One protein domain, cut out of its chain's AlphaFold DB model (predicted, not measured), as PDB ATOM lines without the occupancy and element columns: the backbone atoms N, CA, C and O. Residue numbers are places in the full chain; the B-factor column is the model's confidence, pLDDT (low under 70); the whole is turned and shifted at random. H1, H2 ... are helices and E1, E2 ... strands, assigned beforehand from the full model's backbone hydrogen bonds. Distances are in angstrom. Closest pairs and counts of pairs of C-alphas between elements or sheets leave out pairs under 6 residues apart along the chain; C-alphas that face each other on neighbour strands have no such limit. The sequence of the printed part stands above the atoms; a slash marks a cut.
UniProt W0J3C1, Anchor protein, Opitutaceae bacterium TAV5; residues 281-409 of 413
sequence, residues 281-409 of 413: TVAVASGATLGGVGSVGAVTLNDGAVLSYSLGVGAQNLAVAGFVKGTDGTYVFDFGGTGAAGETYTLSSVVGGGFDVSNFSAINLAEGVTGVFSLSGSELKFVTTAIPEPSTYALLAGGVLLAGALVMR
ATOM      1  N   THR A 281      -8.595 -47.067  26.228       98.12
ATOM      2  CA  THR A 281      -8.600 -46.415  27.547       98.12
ATOM      3  C   THR A 281      -7.269 -45.725  27.813       98.12
ATOM      4  O   THR A 281      -6.212 -46.265  27.481       98.12
ATOM      5  N   VAL A 282      -7.302 -44.576  28.473       98.81
ATOM      6  CA  VAL A 282      -6.108 -43.832  28.883       98.81
ATOM      7  C   VAL A 282      -5.963 -43.918  30.399       98.81
ATOM      8  O   VAL A 282      -6.945 -43.775  31.116       98.81
ATOM      9  N   ALA A 283      -4.754 -44.126  30.908       98.75
ATOM     10  CA  ALA A 283      -4.439 -44.036  32.330       98.75
ATOM     11  C   ALA A 283      -3.332 -43.004  32.551       98.75
ATOM     12  O   ALA A 283      -2.280 -43.076  31.913       98.75
ATOM     13  N   VAL A 284      -3.560 -42.060  33.462       98.81
ATOM     14  CA  VAL A 284      -2.609 -40.991  33.792       98.81
ATOM     15  C   VAL A 284      -2.025 -41.271  35.173       98.81
ATOM     16  O   VAL A 284      -2.770 -41.385  36.148       98.81
ATOM     17  N   ALA A 285      -0.711 -41.472  35.253       98.69
ATOM     18  CA  ALA A 285      -0.012 -41.697  36.514       98.69
ATOM     19  C   ALA A 285       0.204 -40.386  37.288       98.69
ATOM     20  O   ALA A 285      -0.023 -39.291  36.773       98.69
ATOM     21  N   SER A 286       0.677 -40.516  38.527       98.31
ATOM     22  CA  SER A 286       1.049 -39.374  39.362       98.31
ATOM     23  C   SER A 286       2.117 -38.508  38.700       98.31
ATOM     24  O   SER A 286       3.119 -39.028  38.207       98.31
ATOM     25  N   GLY A 287       1.894 -37.193  38.667       97.81
ATOM     26  CA  GLY A 287       2.802 -36.212  38.071       97.81
ATOM     27  C   GLY A 287       2.864 -36.236  36.540       97.81
ATOM     28  O   GLY A 287       3.573 -35.421  35.955       97.81
ATOM     29  N   ALA A 288       2.143 -37.143  35.878       98.75
ATOM     30  CA  ALA A 288       2.056 -37.191  34.426       98.75
ATOM     31  C   ALA A 288       0.934 -36.283  33.908       98.75
ATOM     32  O   ALA A 288      -0.094 -36.106  34.567       98.75
ATOM     33  N   THR A 289       1.111 -35.757  32.694       98.81
ATOM     34  CA  THR A 289       0.181 -34.791  32.097       98.81
ATOM     35  C   THR A 289      -0.464 -35.325  30.821       98.81
ATOM     36  O   THR A 289       0.229 -35.741  29.890       98.81
ATOM     37  N   LEU A 290      -1.792 -35.234  30.737       98.81
ATOM     38  CA  LEU A 290      -2.576 -35.427  29.511       98.81
ATOM     39  C   LEU A 290      -3.142 -34.079  29.039       98.81
ATOM     40  O   LEU A 290      -3.615 -33.287  29.850       98.81
ATOM     41  N   GLY A 291      -3.122 -33.814  27.736       98.50
ATOM     42  CA  GLY A 291      -3.762 -32.638  27.137       98.50
ATOM     43  C   GLY A 291      -3.958 -32.780  25.631       98.50
ATOM     44  O   GLY A 291      -3.797 -33.873  25.089       98.50
ATOM     45  N   GLY A 292      -4.260 -31.670  24.958       98.31
ATOM     46  CA  GLY A 292      -4.446 -31.588  23.503       98.31
ATOM     47  C   GLY A 292      -5.857 -31.165  23.108       98.31
ATOM     48  O   GLY A 292      -6.650 -30.785  23.968       98.31
ATOM     49  N   VAL A 293      -6.150 -31.203  21.809       98.12
ATOM     50  CA  VAL A 293      -7.445 -30.775  21.230       98.12
ATOM     51  C   VAL A 293      -8.196 -31.892  20.494       98.12
ATOM     52  O   VAL A 293      -9.215 -31.645  19.854       98.12
ATOM     53  N   GLY A 294      -7.668 -33.114  20.543       98.44
ATOM     54  CA  GLY A 294      -8.213 -34.299  19.891       98.44
ATOM     55  C   GLY A 294      -9.306 -34.993  20.705       98.44
ATOM     56  O   GLY A 294     -10.022 -34.371  21.491       98.44
ATOM     57  N   SER A 295      -9.421 -36.312  20.543       98.25
ATOM     58  CA  SER A 295     -10.343 -37.137  21.332       98.25
ATOM     59  C   SER A 295      -9.681 -38.380  21.922       98.25
ATOM     60  O   SER A 295      -8.765 -38.957  21.334       98.25
ATOM     61  N   VAL A 296     -10.147 -38.797  23.097       98.56
ATOM     62  CA  VAL A 296      -9.700 -40.012  23.787       98.56
ATOM     63  C   VAL A 296     -10.882 -40.805  24.339       98.56
ATOM     64  O   VAL A 296     -11.950 -40.253  24.614       98.56
ATOM     65  N   GLY A 297     -10.671 -42.108  24.539       97.31
ATOM     66  CA  GLY A 297     -11.581 -42.971  25.287       97.31
ATOM     67  C   GLY A 297     -11.697 -42.588  26.770       97.31
ATOM     68  O   GLY A 297     -11.421 -41.462  27.183       97.31
ATOM     69  N   ALA A 298     -12.134 -43.536  27.601       97.31
ATOM     70  CA  ALA A 298     -12.227 -43.301  29.041       97.31
ATOM     71  C   ALA A 298     -10.836 -43.029  29.643       97.31
ATOM     72  O   ALA A 298      -9.878 -43.745  29.337       97.31
ATOM     73  N   VAL A 299     -10.736 -42.022  30.511       98.62
ATOM     74  CA  VAL A 299      -9.487 -41.596  31.158       98.62
ATOM     75  C   VAL A 299      -9.527 -41.959  32.639       98.62
ATOM     76  O   VAL A 299     -10.312 -41.405  33.403       98.62
ATOM     77  N   THR A 300      -8.654 -42.872  33.054       98.56
ATOM     78  CA  THR A 300      -8.409 -43.215  34.456       98.56
ATOM     79  C   THR A 300      -7.402 -42.247  35.064       98.56
ATOM     80  O   THR A 300      -6.264 -42.156  34.594       98.56
ATOM     81  N   LEU A 301      -7.806 -41.542  36.119       98.50
ATOM     82  CA  LEU A 301      -6.969 -40.583  36.838       98.50
ATOM     83  C   LEU A 301      -6.424 -41.220  38.118       98.50
ATOM     84  O   LEU A 301      -7.202 -41.647  38.971       98.50
ATOM     85  N   ASN A 302      -5.101 -41.285  38.257       98.44
ATOM     86  CA  ASN A 302      -4.449 -41.651  39.516       98.44
ATOM     87  C   ASN A 302      -4.067 -40.397  40.310       98.44
ATOM     88  O   ASN A 302      -4.073 -39.292  39.775       98.44
ATOM     89  N   ASP A 303      -3.751 -40.576  41.589       98.25
ATOM     90  CA  ASP A 303      -3.353 -39.489  42.484       98.25
ATOM     91  C   ASP A 303      -2.211 -38.665  41.879       98.25
ATOM     92  O   ASP A 303      -1.210 -39.222  41.432       98.25
ATOM     93  N   GLY A 304      -2.366 -37.347  41.837       98.31
ATOM     94  CA  GLY A 304      -1.419 -36.412  41.238       98.31
ATOM     95  C   GLY A 304      -1.432 -36.361  39.708       98.31
ATOM     96  O   GLY A 304      -0.555 -35.718  39.136       98.31
ATOM     97  N   ALA A 305      -2.366 -37.030  39.023       98.69
ATOM     98  CA  ALA A 305      -2.529 -36.887  37.575       98.69
ATOM     99  C   ALA A 305      -2.872 -35.437  37.200       98.69
ATOM    100  O   ALA A 305      -3.692 -34.799  37.865       98.69
ATOM    101  N   VAL A 306      -2.285 -34.941  36.108       98.81
ATOM    102  CA  VAL A 306      -2.490 -33.572  35.619       98.81
ATOM    103  C   VAL A 306      -3.228 -33.584  34.280       98.81
ATOM    104  O   VAL A 306      -2.826 -34.260  33.331       98.81
ATOM    105  N   LEU A 307      -4.293 -32.796  34.176       98.69
ATOM    106  CA  LEU A 307      -5.011 -32.526  32.935       98.69
ATOM    107  C   LEU A 307      -4.752 -31.087  32.500       98.69
ATOM    108  O   LEU A 307      -5.082 -30.146  33.217       98.69
ATOM    109  N   SER A 308      -4.166 -30.917  31.318       98.19
ATOM    110  CA  SER A 308      -3.981 -29.608  30.697       98.19
ATOM    111  C   SER A 308      -5.271 -29.211  29.988       98.19
ATOM    112  O   SER A 308      -5.742 -29.924  29.100       98.19
ATOM    113  N   TYR A 309      -5.840 -28.089  30.406       97.12
ATOM    114  CA  TYR A 309      -7.140 -27.603  29.968       97.12
ATOM    115  C   TYR A 309      -7.067 -26.091  29.738       97.12
ATOM    116  O   TYR A 309      -6.217 -25.398  30.285       97.12
ATOM    117  N   SER A 310      -7.966 -25.560  28.928       97.25
ATOM    118  CA  SER A 310      -8.133 -24.130  28.688       97.25
ATOM    119  C   SER A 310      -9.579 -23.735  28.971       97.25
ATOM    120  O   SER A 310     -10.511 -24.505  28.735       97.25
ATOM    121  N   LEU A 311      -9.780 -22.548  29.526       97.38
ATOM    122  CA  LEU A 311     -11.077 -22.004  29.907       97.38
ATOM    123  C   LEU A 311     -11.375 -20.733  29.110       97.38
ATOM    124  O   LEU A 311     -10.474 -19.979  28.747       97.38
ATOM    125  N   GLY A 312     -12.663 -20.460  28.909       95.56
ATOM    126  CA  GLY A 312     -13.136 -19.255  28.229       95.56
ATOM    127  C   GLY A 312     -13.433 -19.450  26.743       95.56
ATOM    128  O   GLY A 312     -13.530 -20.564  26.229       95.56
ATOM    129  N   VAL A 313     -13.649 -18.329  26.056       90.44
ATOM    130  CA  VAL A 313     -14.031 -18.307  24.639       90.44
ATOM    131  C   VAL A 313     -12.870 -18.800  23.774       90.44
ATOM    132  O   VAL A 313     -11.745 -18.335  23.919       90.44
ATOM    133  N   GLY A 314     -13.155 -19.726  22.854       89.00
ATOM    134  CA  GLY A 314     -12.145 -20.300  21.960       89.00
ATOM    135  C   GLY A 314     -11.262 -21.372  22.605       89.00
ATOM    136  O   GLY A 314     -10.312 -21.821  21.968       89.00
ATOM    137  N   ALA A 315     -11.575 -21.793  23.836       93.06
ATOM    138  CA  ALA A 315     -10.932 -22.933  24.470       93.06
ATOM    139  C   ALA A 315     -11.155 -24.203  23.637       93.06
ATOM    140  O   ALA A 315     -12.288 -24.648  23.452       93.06
ATOM    141  N   GLN A 316     -10.060 -24.788  23.159       93.06
ATOM    142  CA  GLN A 316     -10.051 -26.077  22.483       93.06
ATOM    143  C   GLN A 316      -9.428 -27.069  23.453       93.06
ATOM    144  O   GLN A 316      -8.253 -26.953  23.795       93.06
ATOM    145  N   ASN A 317     -10.236 -28.010  23.930       96.12
ATOM    146  CA  ASN A 317      -9.819 -28.984  24.927       96.12
ATOM    147  C   ASN A 317      -9.998 -30.395  24.407       96.12
ATOM    148  O   ASN A 317     -10.804 -30.653  23.513       96.12
ATOM    149  N   LEU A 318      -9.265 -31.307  25.031       97.12
ATOM    150  CA  LEU A 318      -9.335 -32.717  24.725       97.12
ATOM    151  C   LEU A 318     -10.748 -33.241  24.990       97.12
ATOM    152  O   LEU A 318     -11.256 -33.149  26.109       97.12
ATOM    153  N   ALA A 319     -11.366 -33.838  23.976       97.50
ATOM    154  CA  ALA A 319     -12.636 -34.526  24.138       97.50
ATOM    155  C   ALA A 319     -12.403 -35.872  24.839       97.50
ATOM    156  O   ALA A 319     -11.839 -36.800  24.260       97.50
ATOM    157  N   VAL A 320     -12.838 -35.978  26.094       97.31
ATOM    158  CA  VAL A 320     -12.704 -37.188  26.914       97.31
ATOM    159  C   VAL A 320     -14.047 -37.910  26.989       97.31
ATOM    160  O   VAL A 320     -15.046 -37.308  27.375       97.31
ATOM    161  N   ALA A 321     -14.082 -39.207  26.663       96.75
ATOM    162  CA  ALA A 321     -15.325 -39.991  26.714       96.75
ATOM    163  C   ALA A 321     -15.900 -40.136  28.140       96.75
ATOM    164  O   ALA A 321     -17.104 -40.309  28.315       96.75
ATOM    165  N   GLY A 322     -15.039 -40.071  29.155       96.62
ATOM    166  CA  GLY A 322     -15.424 -39.978  30.559       96.62
ATOM    167  C   GLY A 322     -14.235 -40.159  31.496       96.62
ATOM    168  O   GLY A 322     -13.237 -40.784  31.130       96.62
ATOM    169  N   PHE A 323     -14.339 -39.621  32.710       97.62
ATOM    170  CA  PHE A 323     -13.333 -39.827  33.751       97.62
ATOM    171  C   PHE A 323     -13.657 -41.050  34.602       97.62
ATOM    172  O   PHE A 323     -14.791 -41.244  35.030       97.62
ATOM    173  N   VAL A 324     -12.643 -41.856  34.886       97.69
ATOM    174  CA  VAL A 324     -12.704 -43.015  35.777       97.69
ATOM    175  C   VAL A 324     -11.742 -42.770  36.929       97.69
ATOM    176  O   VAL A 324     -10.609 -42.325  36.727       97.69
ATOM    177  N   LYS A 325     -12.188 -43.046  38.151       97.50
ATOM    178  CA  LYS A 325     -11.334 -42.914  39.323       97.50
ATOM    179  C   LYS A 325     -10.343 -44.077  39.368       97.50
ATOM    180  O   LYS A 325     -10.760 -45.233  39.348       97.50
ATOM    181  N   GLY A 326      -9.050 -43.763  39.384       97.38
ATOM    182  CA  GLY A 326      -7.970 -44.716  39.626       97.38
ATOM    183  C   GLY A 326      -7.718 -44.850  41.125       97.38
ATOM    184  O   GLY A 326      -8.569 -45.337  41.864       97.38
ATOM    185  N   THR A 327      -6.552 -44.403  41.587       97.06
ATOM    186  CA  THR A 327      -6.234 -44.342  43.023       97.06
ATOM    187  C   THR A 327      -6.864 -43.121  43.699       97.06
ATOM    188  O   THR A 327      -7.010 -42.074  43.068       97.06
ATOM    189  N   ASP A 328      -7.202 -43.231  44.989       95.25
ATOM    190  CA  ASP A 328      -7.623 -42.089  45.814       95.25
ATOM    191  C   ASP A 328      -6.524 -41.024  45.884       95.25
ATOM    192  O   ASP A 328      -5.350 -41.369  46.020       95.25
ATOM    193  N   GLY A 329      -6.899 -39.745  45.794       95.94
ATOM    194  CA  GLY A 329      -5.930 -38.657  45.760       95.94
ATOM    195  C   GLY A 329      -6.478 -37.332  45.241       95.94
ATOM    196  O   GLY A 329      -7.695 -37.113  45.221       95.94
ATOM    197  N   THR A 330      -5.567 -36.458  44.816       97.69
ATOM    198  CA  THR A 330      -5.876 -35.177  44.172       97.69
ATOM    199  C   THR A 330      -5.538 -35.228  42.685       97.69
ATOM    200  O   THR A 330      -4.411 -35.518  42.298       97.69
ATOM    201  N   TYR A 331      -6.503 -34.890  41.840       98.25
ATOM    202  CA  TYR A 331      -6.369 -34.748  40.395       98.25
ATOM    203  C   TYR A 331      -6.285 -33.259  40.054       98.25
ATOM    204  O   TYR A 331      -7.087 -32.447  40.531       98.25
ATOM    205  N   VAL A 332      -5.295 -32.881  39.256       98.69
ATOM    206  CA  VAL A 332      -4.951 -31.479  39.004       98.69
ATOM    207  C   VAL A 332      -5.440 -31.068  37.623       98.69
ATOM    208  O   VAL A 332      -5.092 -31.696  36.627       98.69
ATOM    209  N   PHE A 333      -6.200 -29.981  37.547       98.62
ATOM    210  CA  PHE A 333      -6.454 -29.266  36.301       98.62
ATOM    211  C   PHE A 333      -5.484 -28.091  36.192       98.62
ATOM    212  O   PHE A 333      -5.487 -27.185  37.024       98.62
ATOM    213  N   ASP A 334      -4.650 -28.116  35.163       98.50
ATOM    214  CA  ASP A 334      -3.785 -27.007  34.786       98.50
ATOM    215  C   ASP A 334      -4.487 -26.181  33.709       98.50
ATOM    216  O   ASP A 334      -4.625 -26.640  32.572       98.50
ATOM    217  N   PHE A 335      -4.933 -24.977  34.075       98.38
ATOM    218  CA  PHE A 335      -5.686 -24.095  33.187       98.38
ATOM    219  C   PHE A 335      -4.808 -23.184  32.315       98.38
ATOM    220  O   PHE A 335      -5.340 -22.357  31.571       98.38
ATOM    221  N   GLY A 336      -3.477 -23.300  32.374       96.69
ATOM    222  CA  GLY A 336      -2.569 -22.620  31.442       96.69
ATOM    223  C   GLY A 336      -2.660 -21.086  31.414       96.69
ATOM    224  O   GLY A 336      -2.364 -20.474  30.392       96.69
ATOM    225  N   GLY A 337      -3.095 -20.460  32.505       97.19
ATOM    226  CA  GLY A 337      -3.301 -19.015  32.641       97.19
ATOM    227  C   GLY A 337      -4.640 -18.515  32.094       97.19
ATOM    228  O   GLY A 337      -4.769 -17.329  31.802       97.19
ATOM    229  N   THR A 338      -5.626 -19.397  31.910       97.62
ATOM    230  CA  THR A 338      -6.923 -19.058  31.303       97.62
ATOM    231  C   THR A 338      -8.067 -19.007  32.324       97.62
ATOM    232  O   THR A 338      -7.906 -19.361  33.493       97.62
ATOM    233  N   GLY A 339      -9.235 -18.536  31.877       96.69
ATOM    234  CA  GLY A 339     -10.437 -18.354  32.694       96.69
ATOM    235  C   GLY A 339     -10.846 -16.888  32.819       96.69
ATOM    236  O   GLY A 339     -10.014 -15.988  32.815       96.69
ATOM    237  N   ALA A 340     -12.148 -16.650  32.921       96.94
ATOM    238  CA  ALA A 340     -12.735 -15.350  33.220       96.94
ATOM    239  C   ALA A 340     -13.486 -15.442  34.550       96.94
ATOM    240  O   ALA A 340     -14.002 -16.502  34.893       96.94
ATOM    241  N   ALA A 341     -13.523 -14.359  35.321       96.62
ATOM    242  CA  ALA A 341     -14.231 -14.331  36.597       96.62
ATOM    243  C   ALA A 341     -15.757 -14.398  36.415       96.62
ATOM    244  O   ALA A 341     -16.299 -13.744  35.529       96.62
ATOM    245  N   GLY A 342     -16.446 -15.112  37.311       96.56
ATOM    246  CA  GLY A 342     -17.912 -15.190  37.335       96.56
ATOM    247  C   GLY A 342     -18.511 -16.222  36.380       96.56
ATOM    248  O   GLY A 342     -19.730 -16.265  36.229       96.56
ATOM    249  N   GLU A 343     -17.681 -17.054  35.755       97.88
ATOM    250  CA  GLU A 343     -18.103 -18.039  34.763       97.88
ATOM    251  C   GLU A 343     -18.240 -19.438  35.373       97.88
ATOM    252  O   GLU A 343     -17.667 -19.768  36.413       97.88
ATOM    253  N   THR A 344     -19.009 -20.296  34.705       97.25
ATOM    254  CA  THR A 344     -19.093 -21.727  35.022       97.25
ATOM    255  C   THR A 344     -18.692 -22.537  33.802       97.25
ATOM    256  O   THR A 344     -19.334 -22.459  32.756       97.25
ATOM    257  N   TYR A 345     -17.659 -23.357  33.950       97.06
ATOM    258  CA  TYR A 345     -17.123 -24.201  32.891       97.06
ATOM    259  C   TYR A 345     -17.473 -25.663  33.143       97.06
ATOM    260  O   TYR A 345     -17.168 -26.197  34.208       97.06
ATOM    261  N   THR A 346     -18.071 -26.335  32.160       95.94
ATOM    262  CA  THR A 346     -18.203 -27.798  32.178       95.94
ATOM    263  C   THR A 346     -16.897 -28.414  31.681       95.94
ATOM    264  O   THR A 346     -16.533 -28.248  30.518       95.94
ATOM    265  N   LEU A 347     -16.183 -29.108  32.568       95.62
ATOM    266  CA  LEU A 347     -14.900 -29.755  32.264       95.62
ATOM    267  C   LEU A 347     -15.086 -31.177  31.731       95.62
ATOM    268  O   LEU A 347     -14.296 -31.658  30.930       95.62
ATOM    269  N   SER A 348     -16.136 -31.858  32.188       95.19
ATOM    270  CA  SER A 348     -16.573 -33.138  31.639       95.19
ATOM    271  C   SER A 348     -18.061 -33.320  31.886       95.19
ATOM    272  O   SER A 348     -18.569 -32.952  32.945       95.19
ATOM    273  N   SER A 349     -18.752 -33.906  30.912       92.75
ATOM    274  CA  SER A 349     -20.151 -34.322  31.032       92.75
ATOM    275  C   SER A 349     -20.312 -35.736  31.602       92.75
ATOM    276  O   SER A 349     -21.429 -36.143  31.922       92.75
ATOM    277  N   VAL A 350     -19.213 -36.494  31.714       91.62
ATOM    278  CA  VAL A 350     -19.211 -37.879  32.188       91.62
ATOM    279  C   VAL A 350     -18.075 -38.094  33.182       91.62
ATOM    280  O   VAL A 350     -16.894 -38.184  32.833       91.62
ATOM    281  N   VAL A 351     -18.452 -38.233  34.442       91.12
ATOM    282  CA  VAL A 351     -17.581 -38.622  35.546       91.12
ATOM    283  C   VAL A 351     -18.125 -39.926  36.118       91.12
ATOM    284  O   VAL A 351     -19.315 -40.040  36.409       91.12
ATOM    285  N   GLY A 352     -17.265 -40.935  36.229       90.75
ATOM    286  CA  GLY A 352     -17.595 -42.213  36.847       90.75
ATOM    287  C   GLY A 352     -17.891 -42.079  38.343       90.75
ATOM    288  O   GLY A 352     -17.710 -41.028  38.951       90.75
ATOM    289  N   GLY A 353     -18.339 -43.169  38.965       92.06
ATOM    290  CA  GLY A 353     -18.560 -43.188  40.411       92.06
ATOM    291  C   GLY A 353     -17.265 -43.027  41.219       92.06
ATOM    292  O   GLY A 353     -16.172 -43.326  40.742       92.06
ATOM    293  N   GLY A 354     -17.403 -42.595  42.474       93.62
ATOM    294  CA  GLY A 354     -16.320 -42.588  43.463       93.62
ATOM    295  C   GLY A 354     -15.501 -41.299  43.552       93.62
ATOM    296  O   GLY A 354     -14.676 -41.194  44.459       93.62
ATOM    297  N   PHE A 355     -15.717 -40.327  42.664       96.62
ATOM    298  CA  PHE A 355     -15.132 -38.992  42.799       96.62
ATOM    299  C   PHE A 355     -15.864 -38.158  43.856       96.62
ATOM    300  O   PHE A 355     -17.092 -38.167  43.926       96.62
ATOM    301  N   ASP A 356     -15.090 -37.396  44.623       96.25
ATOM    302  CA  ASP A 356     -15.553 -36.302  45.472       96.25
ATOM    303  C   ASP A 356     -14.983 -34.975  44.946       96.25
ATOM    304  O   ASP A 356     -13.917 -34.949  44.329       96.25
ATOM    305  N   VAL A 357     -15.669 -33.857  45.193       96.75
ATOM    306  CA  VAL A 357     -15.198 -32.520  44.786       96.75
ATOM    307  C   VAL A 357     -13.814 -32.210  45.377       96.75
ATOM    308  O   VAL A 357     -12.984 -31.600  44.704       96.75
ATOM    309  N   SER A 358     -13.536 -32.678  46.595       97.31
ATOM    310  CA  SER A 358     -12.235 -32.540  47.264       97.31
ATOM    311  C   SER A 358     -11.096 -33.292  46.574       97.31
ATOM    312  O   SER A 358      -9.929 -33.013  46.850       97.31
ATOM    313  N   ASN A 359     -11.397 -34.210  45.650       97.31
ATOM    314  CA  ASN A 359     -10.374 -34.862  44.841       97.31
ATOM    315  C   ASN A 359      -9.849 -33.967  43.712       97.31
ATOM    316  O   ASN A 359      -8.910 -34.374  43.042       97.31
ATOM    317  N   PHE A 360     -10.411 -32.782  43.465       98.38
ATOM    318  CA  PHE A 360      -9.988 -31.924  42.358       98.38
ATOM    319  C   PHE A 360      -9.304 -30.649  42.846       98.38
ATOM    320  O   PHE A 360      -9.753 -29.992  43.785       98.38
ATOM    321  N   SER A 361      -8.226 -30.274  42.166       98.50
ATOM    322  CA  SER A 361      -7.519 -29.010  42.380       98.50
ATOM    323  C   SER A 361      -7.233 -28.319  41.051       98.50
ATOM    324  O   SER A 361      -7.196 -28.961  40.002       98.50
ATOM    325  N   ALA A 362      -7.061 -27.002  41.101       98.44
ATOM    326  CA  ALA A 362      -6.768 -26.175  39.944       98.44
ATOM    327  C   ALA A 362      -5.451 -25.432  40.153       98.44
ATOM    328  O   ALA A 362      -5.187 -24.931  41.248       98.44
ATOM    329  N   ILE A 363      -4.662 -25.318  39.093       98.38
ATOM    330  CA  ILE A 363      -3.475 -24.465  39.033       98.38
ATOM    331  C   ILE A 363      -3.516 -23.612  37.767       98.38
ATOM    332  O   ILE A 363      -4.266 -23.902  36.834       98.38
ATOM    333  N   ASN A 364      -2.688 -22.566  37.744       97.81
ATOM    334  CA  ASN A 364      -2.505 -21.692  36.587       97.81
ATOM    335  C   ASN A 364      -3.837 -21.157  36.034       97.81
ATOM    336  O   ASN A 364      -4.124 -21.283  34.851       97.81
ATOM    337  N   LEU A 365      -4.678 -20.577  36.888       97.81
ATOM    338  CA  LEU A 365      -5.790 -19.748  36.415       97.81
ATOM    339  C   LEU A 365      -5.269 -18.404  35.896       97.81
ATOM    340  O   LEU A 365      -4.148 -18.002  36.211       97.81
ATOM    341  N   ALA A 366      -6.098 -17.704  35.123       97.38
ATOM    342  CA  ALA A 366      -5.858 -16.305  34.786       97.38
ATOM    343  C   ALA A 366      -5.650 -15.445  36.049       97.38
ATOM    344  O   ALA A 366      -6.205 -15.718  37.117       97.38
ATOM    345  N   GLU A 367      -4.851 -14.385  35.922       95.88
ATOM    346  CA  GLU A 367      -4.560 -13.472  37.029       95.88
ATOM    347  C   GLU A 367      -5.846 -12.851  37.600       95.88
ATOM    348  O   GLU A 367      -6.765 -12.487  36.866       95.88
ATOM    349  N   GLY A 368      -5.929 -12.754  38.931       95.38
ATOM    350  CA  GLY A 368      -7.110 -12.220  39.616       95.38
ATOM    351  C   GLY A 368      -8.327 -13.151  39.603       95.38
ATOM    352  O   GLY A 368      -9.400 -12.742  40.047       95.38
ATOM    353  N   VAL A 369      -8.190 -14.397  39.140       97.25
ATOM    354  CA  VAL A 369      -9.263 -15.396  39.135       97.25
ATOM    355  C   VAL A 369      -8.956 -16.510  40.132       97.25
ATOM    356  O   VAL A 369      -7.848 -17.034  40.205       97.25
ATOM    357  N   THR A 370      -9.968 -16.902  40.899       97.50
ATOM    358  CA  THR A 370      -9.985 -18.151  41.672       97.50
ATOM    359  C   THR A 370     -11.194 -18.980  41.251       97.50
ATOM    360  O   THR A 370     -12.038 -18.496  40.494       97.50
ATOM    361  N   GLY A 371     -11.310 -20.220  41.713       97.81
ATOM    362  CA  GLY A 371     -12.500 -21.012  41.449       97.81
ATOM    363  C   GLY A 371     -12.619 -22.263  42.299       97.81
ATOM    364  O   GLY A 371     -11.708 -22.635  43.038       97.81
ATOM    365  N   VAL A 372     -13.782 -22.893  42.196       98.25
ATOM    366  CA  VAL A 372     -14.151 -24.094  42.945       98.25
ATOM    367  C   VAL A 372     -14.738 -25.143  42.011       98.25
ATOM    368  O   VAL A 372     -15.473 -24.829  41.072       98.25
ATOM    369  N   PHE A 373     -14.422 -26.406  42.284       98.44
ATOM    370  CA  PHE A 373     -15.045 -27.526  41.591       98.44
ATOM    371  C   PHE A 373     -16.446 -27.785  42.140       98.44
ATOM    372  O   PHE A 373     -16.747 -27.522  43.303       98.44
ATOM    373  N   SER A 374     -17.308 -28.337  41.294       97.75
ATOM    374  CA  SER A 374     -18.596 -28.886  41.702       97.75
ATOM    375  C   SER A 374     -18.935 -30.111  40.859       97.75
ATOM    376  O   SER A 374     -18.548 -30.203  39.693       97.75
ATOM    377  N   LEU A 375     -19.655 -31.055  41.463       96.75
ATOM    378  CA  LEU A 375     -20.216 -32.220  40.787       96.75
ATOM    379  C   LEU A 375     -21.736 -32.072  40.766       96.75
ATOM    380  O   LEU A 375     -22.363 -31.936  41.817       96.75
ATOM    381  N   SER A 376     -22.328 -32.081  39.573       93.94
ATOM    382  CA  SER A 376     -23.782 -32.051  39.389       93.94
ATOM    383  C   SER A 376     -24.203 -33.274  38.585       93.94
ATOM    384  O   SER A 376     -24.059 -33.314  37.363       93.94
ATOM    385  N   GLY A 377     -24.656 -34.317  39.283       91.81
ATOM    386  CA  GLY A 377     -24.847 -35.633  38.675       91.81
ATOM    387  C   GLY A 377     -23.514 -36.193  38.172       91.81
ATOM    388  O   GLY A 377     -22.595 -36.384  38.963       91.81
ATOM    389  N   SER A 378     -23.415 -36.425  36.862       93.81
ATOM    390  CA  SER A 378     -22.197 -36.918  36.203       93.81
ATOM    391  C   SER A 378     -21.330 -35.808  35.601       93.81
ATOM    392  O   SER A 378     -20.327 -36.117  34.961       93.81
ATOM    393  N   GLU A 379     -21.701 -34.535  35.766       96.56
ATOM    394  CA  GLU A 379     -20.940 -33.410  35.220       96.56
ATOM    395  C   GLU A 379     -19.931 -32.875  36.242       96.56
ATOM    396  O   GLU A 379     -20.305 -32.511  37.361       96.56
ATOM    397  N   LEU A 380     -18.668 -32.750  35.826       97.50
ATOM    398  CA  LEU A 380     -17.651 -31.978  36.539       97.50
ATOM    399  C   LEU A 380     -17.661 -30.544  36.026       97.50
ATOM    400  O   LEU A 380     -17.428 -30.296  34.838       97.50
ATOM    401  N   LYS A 381     -17.882 -29.598  36.934       97.88
ATOM    402  CA  LYS A 381     -17.887 -28.165  36.644       97.88
ATOM    403  C   LYS A 381     -16.840 -27.433  37.464       97.88
ATOM    404  O   LYS A 381     -16.504 -27.848  38.572       97.88
ATOM    405  N   PHE A 382     -16.380 -26.311  36.931       98.25
ATOM    406  CA  PHE A 382     -15.496 -25.376  37.607       98.25
ATOM    407  C   PHE A 382     -16.094 -23.974  37.552       98.25
ATOM    408  O   PHE A 382     -16.366 -23.460  36.467       98.25
ATOM    409  N   VAL A 383     -16.339 -23.380  38.718       98.00
ATOM    410  CA  VAL A 383     -16.951 -22.053  38.853       98.00
ATOM    411  C   VAL A 383     -15.880 -21.068  39.275       98.00
ATOM    412  O   VAL A 383     -15.244 -21.264  40.311       98.00
ATOM    413  N   THR A 384     -15.683 -20.014  38.495       98.00
ATOM    414  CA  THR A 384     -14.676 -18.987  38.756       98.00
ATOM    415  C   THR A 384     -15.267 -17.762  39.438       98.00
ATOM    416  O   THR A 384     -16.403 -17.357  39.197       98.00
ATOM    417  N   THR A 385     -14.465 -17.097  40.261       97.31
ATOM    418  CA  THR A 385     -14.804 -15.831  40.922       97.31
ATOM    419  C   THR A 385     -13.621 -14.875  40.850       97.31
ATOM    420  O   THR A 385     -12.470 -15.308  40.902       97.31
ATOM    421  N   ALA A 386     -13.899 -13.574  40.763       95.00
ATOM    422  CA  ALA A 386     -12.856 -12.559  40.850       95.00
ATOM    423  C   ALA A 386     -12.264 -12.545  42.265       95.00
ATOM    424  O   ALA A 386     -13.002 -12.546  43.253       95.00
ATOM    425  N   ILE A 387     -10.941 -12.500  42.359       91.12
ATOM    426  CA  ILE A 387     -10.240 -12.139  43.586       91.12
ATOM    427  C   ILE A 387     -10.374 -10.619  43.708       91.12
ATOM    428  O   ILE A 387      -9.917  -9.911  42.809       91.12
ATOM    429  N   PRO A 388     -11.007 -10.085  44.768       86.19
ATOM    430  CA  PRO A 388     -11.160  -8.645  44.885       86.19
ATOM    431  C   PRO A 388      -9.782  -7.986  44.945       86.19
ATOM    432  O   PRO A 388      -8.938  -8.358  45.763       86.19
ATOM    433  N   GLU A 389      -9.547  -7.018  44.060       81.19
ATOM    434  CA  GLU A 389      -8.264  -6.328  44.020       81.19
ATOM    435  C   GLU A 389      -7.980  -5.641  45.369       81.19
ATOM    436  O   GLU A 389      -8.901  -5.092  45.988       81.19
ATOM    437  N   PRO A 390      -6.712  -5.575  45.821       77.88
ATOM    438  CA  PRO A 390      -6.336  -4.846  47.034       77.88
ATOM    439  C   PRO A 390      -6.813  -3.390  47.043       77.88
ATOM    440  O   PRO A 390      -7.112  -2.848  48.104       77.88
ATOM    441  N   SER A 391      -6.939  -2.767  45.866       76.88
ATOM    442  CA  SER A 391      -7.507  -1.427  45.672       76.88
ATOM    443  C   SER A 391      -8.955  -1.327  46.165       76.88
ATOM    444  O   SER A 391      -9.331  -0.320  46.759       76.88
ATOM    445  N   THR A 392      -9.748  -2.388  46.008       76.50
ATOM    446  CA  THR A 392     -11.137  -2.464  46.480       76.50
ATOM    447  C   THR A 392     -11.175  -2.460  48.003       76.50
ATOM    448  O   THR A 392     -11.936  -1.708  48.613       76.50
ATOM    449  N   TYR A 393     -10.291  -3.233  48.637       77.31
ATOM    450  CA  TYR A 393     -10.147  -3.223  50.091       77.31
ATOM    451  C   TYR A 393      -9.567  -1.904  50.607       77.31
ATOM    452  O   TYR A 393     -10.017  -1.409  51.637       77.31
ATOM    453  N   ALA A 394      -8.626  -1.294  49.884       77.81
ATOM    454  CA  ALA A 394      -8.055   0.004  50.227       77.81
ATOM    455  C   ALA A 394      -9.082   1.138  50.100       77.81
ATOM    456  O   ALA A 394      -9.113   2.023  50.949       77.81
ATOM    457  N   LEU A 395      -9.957   1.102  49.092       83.06
ATOM    458  CA  LEU A 395     -11.048   2.061  48.926       83.06
ATOM    459  C   LEU A 395     -12.115   1.882  50.010       83.06
ATOM    460  O   LEU A 395     -12.582   2.871  50.564       83.06
ATOM    461  N   LEU A 396     -12.473   0.643  50.358       77.75
ATOM    462  CA  LEU A 396     -13.402   0.369  51.458       77.75
ATOM    463  C   LEU A 396     -12.816   0.810  52.804       77.75
ATOM    464  O   LEU A 396     -13.471   1.533  53.552       77.75
ATOM    465  N   ALA A 397     -11.566   0.447  53.094       81.62
ATOM    466  CA  ALA A 397     -10.877   0.863  54.312       81.62
ATOM    467  C   ALA A 397     -10.696   2.388  54.365       81.62
ATOM    468  O   ALA A 397     -11.022   3.019  55.371       81.62
ATOM    469  N   GLY A 398     -10.247   3.002  53.269       86.12
ATOM    470  CA  GLY A 398     -10.096   4.451  53.136       86.12
ATOM    471  C   GLY A 398     -11.426   5.195  53.250       86.12
ATOM    472  O   GLY A 398     -11.504   6.214  53.932       86.12
ATOM    473  N   GLY A 399     -12.494   4.659  52.659       88.31
ATOM    474  CA  GLY A 399     -13.850   5.193  52.753       88.31
ATOM    475  C   GLY A 399     -14.398   5.150  54.179       88.31
ATOM    476  O   GLY A 399     -14.936   6.149  54.654       88.31
ATOM    477  N   VAL A 400     -14.203   4.040  54.899       90.19
ATOM    478  CA  VAL A 400     -14.589   3.913  56.316       90.19
ATOM    479  C   VAL A 400     -13.804   4.889  57.193       90.19
ATOM    480  O   VAL A 400     -14.397   5.565  58.036       90.19
ATOM    481  N   LEU A 401     -12.492   5.022  56.975       91.81
ATOM    482  CA  LEU A 401     -11.654   5.972  57.713       91.81
ATOM    483  C   LEU A 401     -12.079   7.424  57.459       91.81
ATOM    484  O   LEU A 401     -12.200   8.204  58.407       91.81
ATOM    485  N   LEU A 402     -12.364   7.785  56.206       92.25
ATOM    486  CA  LEU A 402     -12.820   9.126  55.844       92.25
ATOM    487  C   LEU A 402     -14.206   9.431  56.431       92.25
ATOM    488  O   LEU A 402     -14.406  10.503  57.005       92.25
ATOM    489  N   ALA A 403     -15.149   8.492  56.336       90.88
ATOM    490  CA  ALA A 403     -16.479   8.635  56.927       90.88
ATOM    491  C   ALA A 403     -16.402   8.785  58.456       90.88
ATOM    492  O   ALA A 403     -17.036   9.677  59.022       90.88
ATOM    493  N   GLY A 404     -15.568   7.980  59.120       92.25
ATOM    494  CA  GLY A 404     -15.299   8.100  60.552       92.25
ATOM    495  C   GLY A 404     -14.731   9.472  60.931       92.25
ATOM    496  O   GLY A 404     -15.231  10.111  61.861       92.25
ATOM    497  N   ALA A 405     -13.750   9.973  60.173       89.62
ATOM    498  CA  ALA A 405     -13.167  11.300  60.385       89.62
ATOM    499  C   ALA A 405     -14.197  12.431  60.206       89.62
ATOM    500  O   ALA A 405     -14.225  13.383  60.991       89.62
ATOM    501  N   LEU A 406     -15.084  12.323  59.211       91.25
ATOM    502  CA  LEU A 406     -16.160  13.292  58.982       91.25
ATOM    503  C   LEU A 406     -17.190  13.296  60.120       91.25
ATOM    504  O   LEU A 406     -17.589  14.371  60.573       91.25
ATOM    505  N   VAL A 407     -17.582  12.126  60.632       92.62
ATOM    506  CA  VAL A 407     -18.510  12.012  61.773       92.62
ATOM    507  C   VAL A 407     -17.902  12.592  63.051       92.62
ATOM    508  O   VAL A 407     -18.584  13.338  63.757       92.62
ATOM    509  N   MET A 408     -16.625  12.320  63.342       90.94
ATOM    510  CA  MET A 408     -15.945  12.937  64.490       90.94
ATOM    511  C   MET A 408     -15.901  14.462  64.362       90.94
ATOM    512  O   MET A 408     -16.208  15.167  65.321       90.94
ATOM    513  N   ARG A 409     -15.608  14.990  63.166       93.06
ATOM    514  CA  ARG A 409     -15.585  16.440  62.923       93.06
ATOM    515  C   ARG A 409     -16.949  17.100  63.126       93.06
ATOM    516  O   ARG A 409     -16.994  18.226  63.612       93.06
TER     517      ARG A 409
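What this domain is: This is residues 281 to 409 of the 413 residues of the protein "Anchor protein" of Opitutaceae bacterium TAV5 (UniProt W0J3C1). A chain wound in stacked turns makes a compact body, a short solenoid with a long hairpin packed on it, and one lone helix, H1, sticks far out from it like a handle. In the turns, E1, E3 and E5 stack into one small parallel sheet, while E2, E4, E6 and E8 stack into a second; the hairpin of E9 and E10 joins E7 in a third, antiparallel sheet, partly face to face with the second. The printed part has 129 residues, with ten named strands followed by one named helix, and is mixed in class. The whole is loose, with a radius of gyration of the C-alphas of 19.3 A and spans of 72 by 30 by 27 A, the length being made by the free helix.

How they stand to each other: E1, residues 281 to 284, is the parallel neighbour of E3, residues 295 to 301, at 49 degrees, with N 282 and O 298 2.8 A apart. E3 is also parallel to E5, residues 319 to 325, at 16 degrees, with N 299 and O 322 at 2.9 A; this sheet is strongly twisted. E2, residues 289 to 291, is parallel to E4, residues 306 to 308, with N 308 and O 290 at 2.8 A. E4 is parallel to E6, residues 331 to 338, with N 307 and O 332 at 2.8 A. E6 is parallel to E8, residues 360 to 365, with N 337 and O 364 at 2.7 A. E7, residues 344 to 348, is antiparallel to E10, residues 379 to 386, with N 345 and O 382 at 2.8 A. E10 forms a hairpin with E9, residues 369 to 376, with N 385 and O 370 at 2.8 A. The sheets E2 E4 E6 E8 and E7 E10 E9 form a sandwich, two sheets face to face, in which the parts that face each other are 10.3 A centre to centre and the strands of the one stand at 48 degrees to those of the other. The closest C-alphas of E8 and E9, those of Phe 360 and Phe 373, are 6.7 A apart. H1, residues 390 to 409, stands free; its O i to N i+4 pairs are each within hydrogen-bond range.

Where its parts are: E1 begins at C-alpha 281, (-8.600, -46.415, 27.547). E3 is 16.2 A long, E5 17.4 A, E6 18.1 A, E9 22.1 A and E10 23.1 A. E10 ends at C-alpha 386, (-12.856, -12.559, 40.850). H1 is 28.1 A long and ends at C-alpha 409, (-15.585, 16.440, 62.923).

The domain as a whole: The two C-alphas farthest apart are those of Thr 281 and Arg 409, at 72.5 A. Without H1, the body of 109 residues spans 41 by 27 by 26 A. The link E7 to E8, 11 residues, is long. The printed part has no cut, and no printed residue is under 70 in pLDDT; the mean is 86 for H1.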